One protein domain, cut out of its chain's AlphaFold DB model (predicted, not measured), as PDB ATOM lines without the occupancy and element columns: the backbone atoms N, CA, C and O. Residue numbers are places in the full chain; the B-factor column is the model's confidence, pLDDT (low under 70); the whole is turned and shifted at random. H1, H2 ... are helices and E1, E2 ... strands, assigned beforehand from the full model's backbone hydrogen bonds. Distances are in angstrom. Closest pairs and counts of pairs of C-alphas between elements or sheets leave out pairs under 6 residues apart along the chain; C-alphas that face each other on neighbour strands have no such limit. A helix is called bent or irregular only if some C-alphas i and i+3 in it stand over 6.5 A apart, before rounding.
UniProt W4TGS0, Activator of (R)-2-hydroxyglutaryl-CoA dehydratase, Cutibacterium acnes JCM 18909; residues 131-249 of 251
ATOM      1  N   PRO A 131     158.055 229.708 246.037       93.38
ATOM      2  CA  PRO A 131     157.064 229.137 246.950       93.38
ATOM      3  C   PRO A 131     156.429 227.836 246.445       93.38
ATOM      4  O   PRO A 131     156.204 226.923 247.239       93.38
ATOM      5  N   LEU A 132     156.148 227.727 245.139       92.44
ATOM      6  CA  LEU A 132     155.625 226.491 244.556       92.44
ATOM      7  C   LEU A 132     156.668 225.374 244.639       92.44
ATOM      8  O   LEU A 132     156.344 224.286 245.101       92.44
ATOM      9  N   ILE A 133     157.914 225.651 244.246       92.94
ATOM     10  CA  ILE A 133     159.012 224.678 244.314       92.94
ATOM     11  C   ILE A 133     159.183 224.174 245.751       92.94
ATOM     12  O   ILE A 133     159.249 222.968 245.970       92.94
ATOM     13  N   HIS A 134     159.171 225.071 246.741       95.12
ATOM     14  CA  HIS A 134     159.274 224.690 248.149       95.12
ATOM     15  C   HIS A 134     158.144 223.741 248.585       95.12
ATOM     16  O   HIS A 134     158.413 222.707 249.197       95.12
ATOM     17  N   ARG A 135     156.889 224.040 248.216       95.62
ATOM     18  CA  ARG A 135     155.737 223.162 248.496       95.62
ATOM     19  C   ARG A 135     155.856 221.811 247.791       95.62
ATOM     20  O   ARG A 135     155.531 220.791 248.387       95.62
ATOM     21  N   MET A 136     156.333 221.794 246.547       95.56
ATOM     22  CA  MET A 136     156.526 220.565 245.773       95.56
ATOM     23  C   MET A 136     157.593 219.661 246.395       95.56
ATOM     24  O   MET A 136     157.360 218.464 246.528       95.56
ATOM     25  N   VAL A 137     158.721 220.220 246.844       96.19
ATOM     26  CA  VAL A 137     159.764 219.463 247.557       96.19
ATOM     27  C   VAL A 137     159.212 218.854 248.846       96.19
ATOM     28  O   VAL A 137     159.453 217.679 249.118       96.19
ATOM     29  N   GLN A 138     158.417 219.610 249.612       97.44
ATOM     30  CA  GLN A 138     157.755 219.082 250.807       97.44
ATOM     31  C   GLN A 138     156.779 217.950 250.463       97.44
ATOM     32  O   GLN A 138     156.800 216.911 251.113       97.44
ATOM     33  N   ALA A 139     155.945 218.137 249.437       97.62
ATOM     34  CA  ALA A 139     154.962 217.149 249.009       97.62
ATOM     35  C   ALA A 139     155.611 215.835 248.555       97.62
ATOM     36  O   ALA A 139     155.175 214.765 248.977       97.62
ATOM     37  N   ILE A 140     156.671 215.917 247.744       96.31
ATOM     38  CA  ILE A 140     157.415 214.746 247.266       96.31
ATOM     39  C   ILE A 140     158.087 214.034 248.441       96.31
ATOM     40  O   ILE A 140     157.885 212.837 248.597       96.31
ATOM     41  N   THR A 141     158.761 214.769 249.334       97.62
ATOM     42  CA  THR A 141     159.404 214.172 250.519       97.62
ATOM     43  C   THR A 141     158.401 213.455 251.431       97.62
ATOM     44  O   THR A 141     158.697 212.389 251.963       97.62
ATOM     45  N   ILE A 142     157.197 214.014 251.615       98.12
ATOM     46  CA  ILE A 142     156.128 213.346 252.376       98.12
ATOM     47  C   ILE A 142     155.666 212.076 251.654       98.12
ATOM     48  O   ILE A 142     155.471 211.052 252.303       98.12
ATOM     49  N   GLY A 143     155.510 212.124 250.328       97.88
ATOM     50  CA  GLY A 143     155.189 210.948 249.521       97.88
ATOM     51  C   GLY A 143     156.243 209.842 249.642       97.88
ATOM     52  O   GLY A 143     155.880 208.686 249.843       97.88
ATOM     53  N   ASP A 144     157.530 210.196 249.598       97.38
ATOM     54  CA  ASP A 144     158.647 209.257 249.775       97.38
ATOM     55  C   ASP A 144     158.649 208.640 251.177       97.38
ATOM     56  O   ASP A 144     158.821 207.428 251.325       97.38
ATOM     57  N   LEU A 145     158.415 209.451 252.217       98.00
ATOM     58  CA  LEU A 145     158.276 208.962 253.589       98.00
ATOM     59  C   LEU A 145     157.132 207.950 253.692       98.00
ATOM     60  O   LEU A 145     157.351 206.854 254.206       98.00
ATOM     61  N   LEU A 146     155.947 208.296 253.175       98.25
ATOM     62  CA  LEU A 146     154.773 207.422 253.180       98.25
ATOM     63  C   LEU A 146     155.046 206.112 252.448       98.25
ATOM     64  O   LEU A 146     154.741 205.052 252.981       98.25
ATOM     65  N   GLN A 147     155.665 206.167 251.267       97.50
ATOM     66  CA  GLN A 147     156.036 204.972 250.516       97.50
ATOM     67  C   GLN A 147     156.977 204.073 251.330       97.50
ATOM     68  O   GLN A 147     156.742 202.870 251.429       97.50
ATOM     69  N   LYS A 148     158.017 204.649 251.946       96.81
ATOM     70  CA  LYS A 148     159.009 203.895 252.725       96.81
ATOM     71  C   LYS A 148     158.392 203.206 253.937       96.81
ATOM     72  O   LYS A 148     158.615 202.011 254.120       96.81
ATOM     73  N   VAL A 149     157.628 203.931 254.759       97.69
ATOM     74  CA  VAL A 149     157.016 203.341 255.965       97.69
ATOM     75  C   VAL A 149     155.923 202.342 255.600       97.69
ATOM     76  O   VAL A 149     155.847 201.280 256.214       97.69
ATOM     77  N   HIS A 150     155.148 202.618 254.548       98.00
ATOM     78  CA  HIS A 150     154.082 201.736 254.098       98.00
ATOM     79  C   HIS A 150     154.625 200.409 253.560       98.00
ATOM     80  O   HIS A 150     154.271 199.357 254.080       98.00
ATOM     81  N   LEU A 151     155.559 200.436 252.601       96.94
ATOM     82  CA  LEU A 151     156.154 199.210 252.046       96.94
ATOM     83  C   LEU A 151     156.963 198.424 253.087       96.94
ATOM     84  O   LEU A 151     157.052 197.200 253.017       96.94
ATOM     85  N   ARG A 152     157.537 199.105 254.087       96.00
ATOM     86  CA  ARG A 152     158.243 198.438 255.188       96.00
ATOM     87  C   ARG A 152     157.299 197.664 256.103       96.00
ATOM     88  O   ARG A 152     157.707 196.622 256.617       96.00
ATOM     89  N   THR A 153     156.109 198.195 256.370       97.06
ATOM     90  CA  THR A 153     155.204 197.685 257.411       97.06
ATOM     91  C   THR A 153     154.091 196.807 256.854       97.06
ATOM     92  O   THR A 153     153.799 195.775 257.453       97.06
ATOM     93  N   ARG A 154     153.536 197.134 255.680       97.00
ATOM     94  CA  ARG A 154     152.415 196.415 255.055       97.00
ATOM     95  C   ARG A 154     152.618 194.898 254.959       97.00
ATOM     96  O   ARG A 154     151.707 194.182 255.370       97.00
ATOM     97  N   PRO A 155     153.785 194.366 254.538       96.56
ATOM     98  CA  PRO A 155     153.984 192.916 254.462       96.56
ATOM     99  C   PRO A 155     153.935 192.202 255.819       96.56
ATOM    100  O   PRO A 155     153.907 190.972 255.848       96.56
ATOM    101  N   TYR A 156     153.989 192.944 256.925       96.81
ATOM    102  CA  TYR A 156     154.054 192.433 258.290       96.81
ATOM    103  C   TYR A 156     152.843 192.844 259.130       96.81
ATOM    104  O   TYR A 156     152.837 192.546 260.315       96.81
ATOM    105  N   ALA A 157     151.841 193.527 258.570       96.94
ATOM    106  CA  ALA A 157     150.681 193.985 259.328       96.94
ATOM    107  C   ALA A 157     149.934 192.804 259.975       96.94
ATOM    108  O   ALA A 157     149.552 191.859 259.283       96.94
ATOM    109  N   ALA A 158     149.717 192.858 261.296       97.12
ATOM    110  CA  ALA A 158     148.997 191.809 262.028       97.12
ATOM    111  C   ALA A 158     147.525 191.723 261.610       97.12
ATOM    112  O   ALA A 158     146.973 190.634 261.448       97.12
ATOM    113  N   VAL A 159     146.914 192.883 261.372       97.44
ATOM    114  CA  VAL A 159     145.583 193.008 260.781       97.44
ATOM    115  C   VAL A 159     145.742 193.353 259.297       97.44
ATOM    116  O   VAL A 159     146.272 194.423 258.990       97.44
ATOM    117  N   PRO A 160     145.295 192.496 258.359       95.06
ATOM    118  CA  PRO A 160     145.366 192.794 256.932       95.06
ATOM    119  C   PRO A 160     144.708 194.139 256.588       95.06
ATOM    120  O   PRO A 160     143.589 194.408 257.018       95.06
ATOM    121  N   GLY A 161     145.403 194.974 255.811       97.00
ATOM    122  CA  GLY A 161     144.926 196.292 255.371       97.00
ATOM    123  C   GLY A 161     145.180 197.453 256.342       97.00
ATOM    124  O   GLY A 161     145.063 198.607 255.939       97.00
ATOM    125  N   SER A 162     145.610 197.203 257.584       98.31
ATOM    126  CA  SER A 162     145.825 198.281 258.566       98.31
ATOM    127  C   SER A 162     146.925 199.275 258.157       98.31
ATOM    128  O   SER A 162     146.810 200.477 258.403       98.31
ATOM    129  N   ALA A 163     147.974 198.796 257.480       98.19
ATOM    130  CA  ALA A 163     149.021 199.649 256.920       98.19
ATOM    131  C   ALA A 163     148.502 200.519 255.757       98.19
ATOM    132  O   ALA A 163     148.867 201.695 255.670       98.19
ATOM    133  N   ASP A 164     147.634 199.967 254.899       98.25
ATOM    134  CA  ASP A 164     147.011 200.699 253.790       98.25
ATOM    135  C   ASP A 164     146.068 201.787 254.334       98.25
ATOM    136  O   ASP A 164     146.102 202.927 253.866       98.25
ATOM    137  N   ASP A 165     145.302 201.490 255.388       98.44
ATOM    138  CA  ASP A 165     144.438 202.459 256.070       98.44
ATOM    139  C   ASP A 165     145.235 203.632 256.659       98.44
ATOM    140  O   ASP A 165     144.869 204.799 256.459       98.44
ATOM    141  N   LEU A 166     146.360 203.357 257.338       98.06
ATOM    142  CA  LEU A 166     147.262 204.407 257.828       98.06
ATOM    143  C   LEU A 166     147.836 205.237 256.678       98.06
ATOM    144  O   LEU A 166     147.847 206.470 256.745       98.06
ATOM    145  N   MET A 167     148.272 204.587 255.599       98.44
ATOM    146  CA  MET A 167     148.791 205.260 254.410       98.44
ATOM    147  C   MET A 167     147.740 206.184 253.777       98.44
ATOM    148  O   MET A 167     148.036 207.343 253.463       98.44
ATOM    149  N   HIS A 168     146.496 205.722 253.642       98.50
ATOM    150  CA  HIS A 168     145.387 206.509 253.106       98.50
ATOM    151  C   HIS A 168     145.015 207.685 254.013       98.50
ATOM    152  O   HIS A 168     144.839 208.815 253.530       98.50
ATOM    153  N   ARG A 169     144.954 207.457 255.329       98.62
ATOM    154  CA  ARG A 169     144.710 208.499 256.333       98.62
ATOM    155  C   ARG A 169     145.777 209.588 256.258       98.62
ATOM    156  O   ARG A 169     145.438 210.765 256.125       98.62
ATOM    157  N   TRP A 170     147.055 209.221 256.272       98.56
ATOM    158  CA  TRP A 170     148.145 210.196 256.234       98.56
ATOM    159  C   TRP A 170     148.285 210.903 254.890       98.56
ATOM    160  O   TRP A 170     148.573 212.100 254.863       98.56
ATOM    161  N   THR A 171     147.991 210.226 253.778       98.56
ATOM    162  CA  THR A 171     147.893 210.876 252.463       98.56
ATOM    163  C   THR A 171     146.793 211.940 252.469       98.56
ATOM    164  O   THR A 171     146.987 213.039 251.947       98.56
ATOM    165  N   THR A 172     145.652 211.658 253.104       98.62
ATOM    166  CA  THR A 172     144.548 212.619 253.251       98.62
ATOM    167  C   THR A 172     144.974 213.822 254.091       98.62
ATOM    168  O   THR A 172     144.845 214.958 253.634       98.62
ATOM    169  N   ILE A 173     145.581 213.589 255.259       98.62
ATOM    170  CA  ILE A 173     146.109 214.648 256.137       98.62
ATOM    171  C   ILE A 173     147.142 215.519 255.403       98.62
ATOM    172  O   ILE A 173     147.097 216.749 255.492       98.62
ATOM    173  N   ALA A 174     148.056 214.905 254.645       98.38
ATOM    174  CA  ALA A 174     149.074 215.615 253.875       98.38
ATOM    175  C   ALA A 174     148.459 216.484 252.769       98.38
ATOM    176  O   ALA A 174     148.870 217.627 252.572       98.38
ATOM    177  N   ARG A 175     147.437 215.984 252.067       98.38
ATOM    178  CA  ARG A 175     146.704 216.776 251.068       98.38
ATOM    179  C   ARG A 175     145.968 217.948 251.715       98.38
ATOM    180  O   ARG A 175     146.068 219.072 251.227       98.38
ATOM    181  N   GLU A 176     145.276 217.711 252.827       98.44
ATOM    182  CA  GLU A 176     144.583 218.752 253.594       98.44
ATOM    183  C   GLU A 176     145.545 219.834 254.096       98.44
ATOM    184  O   GLU A 176     145.209 221.013 254.024       98.44
ATOM    185  N   HIS A 177     146.760 219.469 254.525       97.62
ATOM    186  CA  HIS A 177     147.783 220.436 254.932       97.62
ATOM    187  C   HIS A 177     148.027 221.506 253.861       97.62
ATOM    188  O   HIS A 177     148.039 222.697 254.181       97.62
ATOM    189  N   PHE A 178     148.186 221.098 252.599       97.56
ATOM    190  CA  PHE A 178     148.383 222.043 251.502       97.56
ATOM    191  C   PHE A 178     147.097 222.803 251.167       97.56
ATOM    192  O   PHE A 178     147.132 224.025 251.027       97.56
ATOM    193  N   LEU A 179     145.967 222.101 251.057       97.12
ATOM    194  CA  LEU A 179     144.705 222.680 250.582       97.12
ATOM    195  C   LEU A 179     144.052 223.638 251.588       97.12
ATOM    196  O   LEU A 179     143.435 224.616 251.179       97.12
ATOM    197  N   ASN A 180     144.229 223.396 252.887       96.81
ATOM    198  CA  ASN A 180     143.551 224.120 253.965       96.81
ATOM    199  C   ASN A 180     144.512 225.008 254.776       96.81
ATOM    200  O   ASN A 180     144.265 225.291 255.948       96.81
ATOM    201  N   GLY A 181     145.636 225.426 254.185       93.19
ATOM    202  CA  GLY A 181     146.537 226.411 254.793       93.19
ATOM    203  C   GLY A 181     147.188 225.956 256.105       93.19
ATOM    204  O   GLY A 181     147.328 226.752 257.034       93.19
ATOM    205  N   GLY A 182     147.588 224.686 256.202       95.69
ATOM    206  CA  GLY A 182     148.216 224.138 257.406       95.69
ATOM    207  C   GLY A 182     147.220 223.699 258.481       95.69
ATOM    208  O   GLY A 182     147.506 223.796 259.676       95.69
ATOM    209  N   HIS A 183     146.046 223.220 258.074       97.00
ATOM    210  CA  HIS A 183     145.062 222.588 258.948       97.00
ATOM    211  C   HIS A 183     144.569 221.275 258.332       97.00
ATOM    212  O   HIS A 183     144.468 221.160 257.115       97.00
ATOM    213  N   SER A 184     144.271 220.281 259.163       98.12
ATOM    214  CA  SER A 184     143.725 218.999 258.720       98.12
ATOM    215  C   SER A 184     142.494 218.651 259.553       98.12
ATOM    216  O   SER A 184     142.645 218.372 260.746       98.12
ATOM    217  N   PRO A 185     141.291 218.650 258.950       97.69
ATOM    218  CA  PRO A 185     140.087 218.102 259.567       97.69
ATOM    219  C   PRO A 185     140.234 216.626 259.938       97.69
ATOM    220  O   PRO A 185     139.829 216.237 261.027       97.69
ATOM    221  N   THR A 186     140.880 215.823 259.086       98.00
ATOM    222  CA  THR A 186     141.090 214.389 259.342       98.00
ATOM    223  C   THR A 186     141.958 214.147 260.581       98.00
ATOM    224  O   THR A 186     141.720 213.212 261.349       98.00
ATOM    225  N   TRP A 187     142.949 215.011 260.817       97.75
ATOM    226  CA  TRP A 187     143.752 214.976 262.039       97.75
ATOM    227  C   TRP A 187     143.112 215.745 263.207       97.75
ATOM    228  O   TRP A 187     143.505 215.565 264.357       97.75
ATOM    229  N   GLY A 188     142.150 216.624 262.923       97.44
ATOM    230  CA  GLY A 188     141.481 217.479 263.902       97.44
ATOM    231  C   GLY A 188     142.346 218.622 264.444       97.44
ATOM    232  O   GLY A 188     142.050 219.156 265.511       97.44
ATOM    233  N   ARG A 189     143.441 219.002 263.764       97.12
ATOM    234  CA  ARG A 189     144.388 220.008 264.284       97.12
ATOM    235  C   ARG A 189     145.156 220.773 263.209       97.12
ATOM    236  O   ARG A 189     145.128 220.452 262.022       97.12
ATOM    237  N   ARG A 190     145.869 221.823 263.637       96.81
ATOM    238  CA  ARG A 190     146.851 222.518 262.789       96.81
ATOM    239  C   ARG A 190     148.017 221.592 262.459       96.81
ATOM    240  O   ARG A 190     148.482 220.828 263.302       96.81
ATOM    241  N   THR A 191     148.505 221.703 261.236       97.06
ATOM    242  CA  THR A 191     149.559 220.866 260.680       97.06
ATOM    243  C   THR A 191     150.786 221.699 260.341       97.06
ATOM    244  O   THR A 191     150.712 222.883 260.013       97.06
ATOM    245  N   SER A 192     151.947 221.066 260.428       97.44
ATOM    246  CA  SER A 192     153.218 221.606 259.959       97.44
ATOM    247  C   SER A 192     154.011 220.478 259.322       97.44
ATOM    248  O   SER A 192     153.775 219.311 259.635       97.44
ATOM    249  N   TYR A 193     154.968 220.818 258.461       96.94
ATOM    250  CA  TYR A 193     155.832 219.834 257.811       96.94
ATOM    251  C   TYR A 193     156.479 218.870 258.819       96.94
ATOM    252  O   TYR A 193     156.355 217.654 258.693       96.94
ATOM    253  N   LYS A 194     157.061 219.416 259.896       97.69
ATOM    254  CA  LYS A 194     157.661 218.627 260.982       97.69
ATOM    255  C   LYS A 194     156.632 217.769 261.721       97.69
ATOM    256  O   LYS A 194     156.908 216.614 262.014       97.69
ATOM    257  N   ALA A 195     155.459 218.328 262.033       97.62
ATOM    258  CA  ALA A 195     154.422 217.577 262.732       97.62
ATOM    259  C   ALA A 195     153.935 216.389 261.893       97.62
ATOM    260  O   ALA A 195     153.765 215.314 262.450       97.62
ATOM    261  N   MET A 196     153.748 216.569 260.581       97.44
ATOM    262  CA  MET A 196     153.342 215.485 259.683       97.44
ATOM    263  C   MET A 196     154.386 214.376 259.632       97.44
ATOM    264  O   MET A 196     154.025 213.226 259.825       97.44
ATOM    265  N   ILE A 197     155.669 214.708 259.445       98.19
ATOM    266  CA  ILE A 197     156.742 213.701 259.435       98.19
ATOM    267  C   ILE A 197     156.739 212.895 260.733       98.19
ATOM    268  O   ILE A 197     156.710 211.670 260.689       98.19
ATOM    269  N   ASN A 198     156.723 213.580 261.880       98.38
ATOM    270  CA  ASN A 198     156.742 212.911 263.174       98.38
ATOM    271  C   ASN A 198     155.502 212.040 263.386       98.38
ATOM    272  O   ASN A 198     155.641 210.926 263.862       98.38
ATOM    273  N   GLY A 199     154.313 212.530 263.025       98.38
ATOM    274  CA  GLY A 199     153.078 211.765 263.186       98.38
ATOM    275  C   GLY A 199     153.009 210.543 262.271       98.38
ATOM    276  O   GLY A 199     152.575 209.491 262.717       98.38
ATOM    277  N   ILE A 200     153.490 210.651 261.026       98.56
ATOM    278  CA  ILE A 200     153.592 209.500 260.118       98.56
ATOM    279  C   ILE A 200     154.509 208.443 260.732       98.56
ATOM    280  O   ILE A 200     154.140 207.278 260.793       98.56
ATOM    281  N   VAL A 201     155.703 208.832 261.187       98.44
ATOM    282  CA  VAL A 201     156.648 207.879 261.785       98.44
ATOM    283  C   VAL A 201     156.056 207.233 263.037       98.44
ATOM    284  O   VAL A 201     156.098 206.015 263.139       98.44
ATOM    285  N   ASP A 202     155.461 208.027 263.928       98.50
ATOM    286  CA  ASP A 202     154.881 207.567 265.194       98.50
ATOM    287  C   ASP A 202     153.734 206.564 264.981       98.50
ATOM    288  O   ASP A 202     153.760 205.473 265.546       98.50
ATOM    289  N   ASP A 203     152.772 206.869 264.102       98.38
ATOM    290  CA  ASP A 203     151.644 205.966 263.825       98.38
ATOM    291  C   ASP A 203     152.113 204.639 263.198       98.38
ATOM    292  O   ASP A 203     151.595 203.577 263.535       98.38
ATOM    293  N   PHE A 204     153.097 204.682 262.292       98.44
ATOM    294  CA  PHE A 204     153.640 203.472 261.663       98.44
ATOM    295  C   PHE A 204     154.590 202.685 262.581       98.44
ATOM    296  O   PHE A 204     154.723 201.477 262.403       98.44
ATOM    297  N   GLU A 205     155.244 203.335 263.546       97.56
ATOM    298  CA  GLU A 205     156.062 202.686 264.582       97.56
ATOM    299  C   GLU A 205     155.195 201.891 265.568       97.56
ATOM    300  O   GLU A 205     155.590 200.807 265.994       97.56
ATOM    301  N   HIS A 206     153.996 202.393 265.877       97.88
ATOM    302  CA  HIS A 206     153.033 201.743 266.770       97.88
ATOM    303  C   HIS A 206     152.041 200.817 266.051       97.88
ATOM    304  O   HIS A 206     151.145 200.261 266.691       97.88
ATOM    305  N   LEU A 207     152.171 200.643 264.733       98.12
ATOM    306  CA  LEU A 207     151.351 199.699 263.985       98.12
ATOM    307  C   LEU A 207     151.644 198.269 264.457       98.12
ATOM    308  O   LEU A 207     152.796 197.846 264.496       98.12
ATOM    309  N   GLU A 208     150.600 197.506 264.779       97.69
ATOM    310  CA  GLU A 208     150.750 196.113 265.197       97.69
ATOM    311  C   GLU A 208     151.243 195.245 264.029       97.69
ATOM    312  O   GLU A 208     150.584 195.129 262.987       97.69
ATOM    313  N   LEU A 209     152.412 194.626 264.210       97.44
ATOM    314  CA  LEU A 209     153.046 193.757 263.225       97.44
ATOM    315  C   LEU A 209     153.122 192.317 263.738       97.44
ATOM    316  O   LEU A 209     153.243 192.072 264.934       97.44
ATOM    317  N   ILE A 210     153.087 191.361 262.814       95.69
ATOM    318  CA  ILE A 210     153.312 189.945 263.097       95.69
ATOM    319  C   ILE A 210     154.771 189.753 263.516       95.69
ATOM    320  O   ILE A 210     155.692 190.107 262.772       95.69
ATOM    321  N   ASP A 211     154.972 189.124 264.672       91.31
ATOM    322  CA  ASP A 211     156.289 188.691 265.124       91.31
ATOM    323  C   ASP A 211     156.852 187.596 264.212       91.31
ATOM    324  O   ASP A 211     156.194 186.603 263.892       91.31
ATOM    325  N   GLY A 212     158.110 187.746 263.805       90.88
ATOM    326  CA  GLY A 212     158.764 186.750 262.971       90.88
ATOM    327  C   GLY A 212     160.085 187.218 262.371       90.88
ATOM    328  O   GLY A 212     160.507 188.362 262.564       90.88
ATOM    329  N   PRO A 213     160.771 186.329 261.632       93.81
ATOM    330  CA  PRO A 213     161.955 186.712 260.888       93.81
ATOM    331  C   PRO A 213     161.598 187.735 259.807       93.81
ATOM    332  O   PRO A 213     160.511 187.722 259.226       93.81
ATOM    333  N   ARG A 214     162.552 188.610 259.493       93.50
ATOM    334  CA  ARG A 214     162.393 189.564 258.397       93.50
ATOM    335  C   ARG A 214     162.256 188.818 257.067       93.50
ATOM    336  O   ARG A 214     163.069 187.942 256.772       93.50
ATOM    337  N   LYS A 215     161.269 189.200 256.254       96.12
ATOM    338  CA  LYS A 215     161.075 188.652 254.907       96.12
ATOM    339  C   LYS A 215     162.269 189.015 254.008       96.12
ATOM    340  O   LYS A 215     162.879 190.076 254.205       96.12
ATOM    341  N   PRO A 216     162.615 188.175 253.015       97.62
ATOM    342  CA  PRO A 216     163.597 188.536 251.999       97.62
ATOM    343  C   PRO A 216     163.221 189.860 251.332       97.62
ATOM    344  O   PRO A 216     162.056 190.099 251.026       97.62
ATOM    345  N   ARG A 217     164.205 190.733 251.120       96.94
ATOM    346  CA  ARG A 217     163.980 192.063 250.543       96.94
ATOM    347  C   ARG A 217     164.310 192.046 249.064       96.94
ATOM    348  O   ARG A 217     165.421 191.667 248.696       96.94
ATOM    349  N   VAL A 218     163.386 192.519 248.239       97.44
ATOM    350  CA  VAL A 218     163.556 192.587 246.787       97.44
ATOM    351  C   VAL A 218     163.533 194.046 246.359       97.44
ATOM    352  O   VAL A 218     162.519 194.731 246.479       97.44
ATOM    353  N   GLY A 219     164.679 194.532 245.884       95.62
ATOM    354  CA  GLY A 219     164.799 195.872 245.324       95.62
ATOM    355  C   GLY A 219     164.272 195.916 243.896       95.62
ATOM    356  O   GLY A 219     164.764 195.180 243.043       95.62
ATOM    357  N   VAL A 220     163.319 196.801 243.616       94.75
ATOM    358  CA  VAL A 220     162.896 197.100 242.242       94.75
ATOM    359  C   VAL A 220     163.737 198.268 241.758       94.75
ATOM    360  O   VAL A 220     163.660 199.357 242.324       94.75
ATOM    361  N   LEU A 221     164.556 198.047 240.731       92.00
ATOM    362  CA  LEU A 221     165.438 199.048 240.131       92.00
ATOM    363  C   LEU A 221     165.191 199.108 238.627       92.00
ATOM    364  O   LEU A 221     165.068 198.070 237.980       92.00
ATOM    365  N   GLY A 222     165.143 200.311 238.060       87.81
ATOM    366  CA  GLY A 222     164.932 200.464 236.629       87.81
ATOM    367  C   GLY A 222     164.601 201.889 236.221       87.81
ATOM    368  O   GLY A 222     165.019 202.856 236.853       87.81
ATOM    369  N   GLU A 223     163.861 201.995 235.124       90.25
ATOM    370  CA  GLU A 223     163.333 203.261 234.628       90.25
ATOM    371  C   GLU A 223     162.296 203.823 235.617       90.25
ATOM    372  O   GLU A 223     161.464 203.071 236.121       90.25
ATOM    373  N   ILE A 224     162.352 205.131 235.896       91.06
ATOM    374  CA  ILE A 224     161.581 205.789 236.962       91.06
ATOM    375  C   ILE A 224     160.072 205.514 236.893       91.06
ATOM    376  O   ILE A 224     159.464 205.210 237.914       91.06
ATOM    377  N   LEU A 225     159.444 205.572 235.717       92.62
ATOM    378  CA  LEU A 225     158.005 205.331 235.611       92.62
ATOM    379  C   LEU A 225     157.685 203.867 235.910       92.62
ATOM    380  O   LEU A 225     156.796 203.585 236.703       92.62
ATOM    381  N   VAL A 226     158.423 202.934 235.306       92.62
ATOM    382  CA  VAL A 226     158.224 201.487 235.520       92.62
ATOM    383  C   VAL A 226     158.598 201.092 236.953       92.62
ATOM    384  O   VAL A 226     158.149 200.092 237.493       92.62
ATOM    385  N   GLN A 227     159.389 201.893 237.646       93.06
ATOM    386  CA  GLN A 227     159.695 201.640 239.040       93.06
ATOM    387  C   GLN A 227     158.521 201.965 239.973       93.06
ATOM    388  O   GLN A 227     158.266 201.209 240.909       93.06
ATOM    389  N   PHE A 228     157.795 203.057 239.717       94.56
ATOM    390  CA  PHE A 228     156.800 203.586 240.657       94.56
ATOM    391  C   PHE A 228     155.342 203.451 240.213       94.56
ATOM    392  O   PHE A 228     154.456 203.446 241.068       94.56
ATOM    393  N   HIS A 229     155.068 203.364 238.913       94.62
ATOM    394  CA  HIS A 229     153.715 203.329 238.371       94.62
ATOM    395  C   HIS A 229     153.193 201.882 238.302       94.62
ATOM    396  O   HIS A 229     153.697 201.113 237.480       94.62
ATOM    397  N   PRO A 230     152.147 201.511 239.071       93.81
ATOM    398  CA  PRO A 230     151.655 200.129 239.137       93.81
ATOM    399  C   PRO A 230     151.260 199.556 237.770       93.81
ATOM    400  O   PRO A 230     151.745 198.500 237.374       93.81
ATOM    401  N   ASP A 231     150.477 200.308 236.990       94.31
ATOM    402  CA  ASP A 231     150.036 199.822 235.675       94.31
ATOM    403  C   ASP A 231     151.195 199.669 234.669       94.31
ATOM    404  O   ASP A 231     151.174 198.780 233.824       94.31
ATOM    405  N   ALA A 232     152.243 200.500 234.762       93.12
ATOM    406  CA  ALA A 232     153.393 200.422 233.856       93.12
ATOM    407  C   ALA A 232     154.337 199.264 234.202       93.12
ATOM    408  O   ALA A 232     155.176 198.885 233.386       93.12
ATOM    409  N   ASN A 233     154.239 198.725 235.416       93.31
ATOM    410  CA  ASN A 233     155.141 197.699 235.922       93.31
ATOM    411  C   ASN A 233     154.453 196.379 236.235       93.31
ATOM    412  O   ASN A 233     155.063 195.501 236.843       93.31
ATOM    413  N   ASN A 234     153.207 196.240 235.779       92.94
ATOM    414  CA  ASN A 234     152.367 195.073 236.004       92.94
ATOM    415  C   ASN A 234     152.250 194.722 237.494       92.94
ATOM    416  O   ASN A 234     152.287 193.549 237.854       92.94
ATOM    417  N   HIS A 235     152.130 195.736 238.355       95.00
ATOM    418  CA  HIS A 235     151.949 195.561 239.797       95.00
ATOM    419  C   HIS A 235     153.063 194.724 240.453       95.00
ATOM    420  O   HIS A 235     152.818 193.873 241.310       95.00
ATOM    421  N   ILE A 236     154.322 194.976 240.076       95.88
ATOM    422  CA  ILE A 236     155.472 194.181 240.543       95.88
ATOM    423  C   ILE A 236     155.606 194.148 242.073       95.88
ATOM    424  O   ILE A 236     156.018 193.137 242.632       95.88
ATOM    425  N   VAL A 237     155.224 195.228 242.763       96.12
ATOM    426  CA  VAL A 237     155.237 195.302 244.234       96.12
ATOM    427  C   VAL A 237     154.294 194.262 244.842       96.12
ATOM    428  O   VAL A 237     154.689 193.550 245.758       96.12
ATOM    429  N   GLU A 238     153.075 194.145 244.311       95.88
ATOM    430  CA  GLU A 238     152.084 193.167 244.776       95.88
ATOM    431  C   GLU A 238     152.571 191.742 244.510       95.88
ATOM    432  O   GLU A 238     152.465 190.886 245.382       95.88
ATOM    433  N   THR A 239     153.190 191.516 243.346       96.88
ATOM    434  CA  THR A 239     153.777 190.214 242.984       96.88
ATOM    435  C   THR A 239     154.908 189.815 243.938       96.88
ATOM    436  O   THR A 239     154.982 188.679 244.392       96.88
ATOM    437  N   ILE A 240     155.800 190.746 244.288       97.56
ATOM    438  CA  ILE A 240     156.881 190.486 245.252       97.56
ATOM    439  C   ILE A 240     156.301 190.114 246.622       97.56
ATOM    440  O   ILE A 240     156.768 189.177 247.270       97.56
ATOM    441  N   GLU A 241     155.288 190.849 247.073       96.06
ATOM    442  CA  GLU A 241     154.671 190.613 248.376       96.06
ATOM    443  C   GLU A 241     153.873 189.303 248.419       96.06
ATOM    444  O   GLU A 241     153.925 188.603 249.434       96.06
ATOM    445  N   SER A 242     153.204 188.922 247.321       96.06
ATOM    446  CA  SER A 242     152.489 187.642 247.217       96.06
ATOM    447  C   SER A 242     153.425 186.436 247.276       96.06
ATOM    448  O   SER A 242     153.050 185.401 247.818       96.06
ATOM    449  N   GLU A 243     154.665 186.587 246.807       97.12
ATOM    450  CA  GLU A 243     155.737 185.586 246.927       97.12
ATOM    451  C   GLU A 243     156.434 185.608 248.307       97.12
ATOM    452  O   GLU A 243     157.496 185.016 248.505       97.12
ATOM    453  N   GLY A 244     155.863 186.308 249.294       95.19
ATOM    454  CA  GLY A 244     156.358 186.316 250.672       95.19
ATOM    455  C   GLY A 244     157.577 187.212 250.912       95.19
ATOM    456  O   GLY A 244     158.261 187.044 251.923       95.19
ATOM    457  N   CYS A 245     157.846 188.173 250.025       97.25
ATOM    458  CA  CYS A 245     158.976 189.097 250.131       97.25
ATOM    459  C   CYS A 245     158.557 190.519 250.566       97.25
ATOM    460  O   CYS A 245     157.390 190.893 250.543       97.25
ATOM    461  N   GLU A 246     159.534 191.327 250.983       96.62
ATOM    462  CA  GLU A 246     159.408 192.770 251.238       96.62
ATOM    463  C   GLU A 246     159.877 193.531 249.988       96.62
ATOM    464  O   GLU A 246     161.065 193.494 249.647       96.62
ATOM    465  N   ALA A 247     158.966 194.223 249.304       97.00
ATOM    466  CA  ALA A 247     159.312 195.063 248.164       97.00
ATOM    467  C   ALA A 247     160.011 196.352 248.619       97.00
ATOM    468  O   ALA A 247     159.573 197.032 249.546       97.00
ATOM    469  N   VAL A 248     161.102 196.714 247.943       95.69
ATOM    470  CA  VAL A 248     161.874 197.926 248.230       95.69
ATOM    471  C   VAL A 248     161.973 198.767 246.964       95.69
ATOM    472  O   VAL A 248     162.627 198.378 245.996       95.69
ATOM    473  N   LEU A 249     161.348 199.941 246.995       94.12
ATOM    474  CA  LEU A 249     161.532 200.992 245.995       94.12
ATOM    475  C   LEU A 249     162.540 202.028 246.528       94.12
ATOM    476  O   LEU A 249     162.613 202.233 247.744       94.12
TER     477      LEU A 249
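Overview. This is residues 131 to 249 of the 251 residues of the protein "Activator of (R)-2-hydroxyglutaryl-CoA dehydratase" of Cutibacterium acnes JCM 18909 (UniProt W4TGS0). Three helices, H1, H2 and H3, lie side by side as an up-and-down bundle with their centres in a triangle, and a small lobe sits by the end of H1 where its residues 147 to 156 are. That lobe has two short parallel strands, E1 and E2, with the short helix H5 packed on them and the shorter H4 farther out, near H5. The printed part has 119 residues, with five named helices and two named strands in the order H1, H2, H3, E1, H4, H5, E2; the two-stranded sheet, order E1, E2, is parallel, and the class is mostly helix. The whole is compact, with a radius of gyration of the C-alphas of 15.4 A, and the C-alphas span 43 by 34 by 19 A.

Arrangement. The sheet is made of E1, residues 217 to 219, and E2, residues 246 to 248, parallel neighbours with 27 degrees between their directions. C-alphas 218 and 247 face each other at 5.1 A. N 218 and O 246 are within hydrogen-bond range at 2.9 A, and so are N 248 and O 218 at 2.8 A. H4, residues 224 to 228, and H5, residues 236 to 242, come between the two strands in the chain: E1, H4, H5, E2 form a strand-helix-strand unit, two parallel neighbour strands with helices between them, and its crossover is right-handed. The closest C-alphas of H5 and E2 are those of Val 237 and Ala 247, 5.7 A apart; those of H5 and E1 are Val 218 and Ile 240, 7.2 A apart. H4 and H5 are near each other, with 5 pairs of C-alphas within 10 A. H1, residues 131 to 156, comes closest to E2 at the C-alphas of Pro 155 and Glu 246, 6.3 A apart, while H1 and E1 are apart. H1 and H5 are close but not clearly touching, with the C-alphas of Pro 155 and Glu 241 at 6.5 A. H1 touches H2, residues 162 to 179, closest at the C-alphas of Arg 154 and Ala 163, 5.0 A; they form a helical hairpin, opposite ways at a shallow tilt of 8 degrees. H2 and H3, residues 193 to 205, form a second helical hairpin; they touch at a shallow tilt of 7 degrees, opposite ways, with the C-alphas of Trp 170 and Ile 200 closest at 6.7 A. H1 and H3 touch and run the same way at a shallow tilt of 4 degrees, with the C-alphas of Val 149 and Phe 204 closest at 6.6 A. H4 is apart from H1, H2, H3 and E2. In H3, H4 and H5 every O i to N i+4 pair is within hydrogen-bond range; in H1 it is 20 of 22 and in H2 13 of 14.

Along the chain. H1 starts at C-alpha 131, (157.064, 229.137, 246.950), and measures 38.5 A to C-alpha 156. It is irregular: C-alphas 152 and 155 are 7.0 A apart. H2 measures 25.7 A and H3 18.4 A, the latter from C-alpha 193 at (155.832, 219.834, 257.811). H5 measures 9.8 A, E1 and E2 6.5 A each, and H4 6.4 A. E2 ends at C-alpha 248, (161.874, 197.926, 248.230).

Size, cuts and confidence. The C-alphas farthest apart are those of Pro 131 and Gly 212, 45.3 A. The printed part, residues 131 to 249, has no cut. The links H2 to H3, 13 residues, and H3 to E1, 11 residues, are long; in the first, residues 183 to 184 pair with residues 189 to 190, antiparallel. The mean pLDDT of the printed part is 96.4, and no printed residue is under 70.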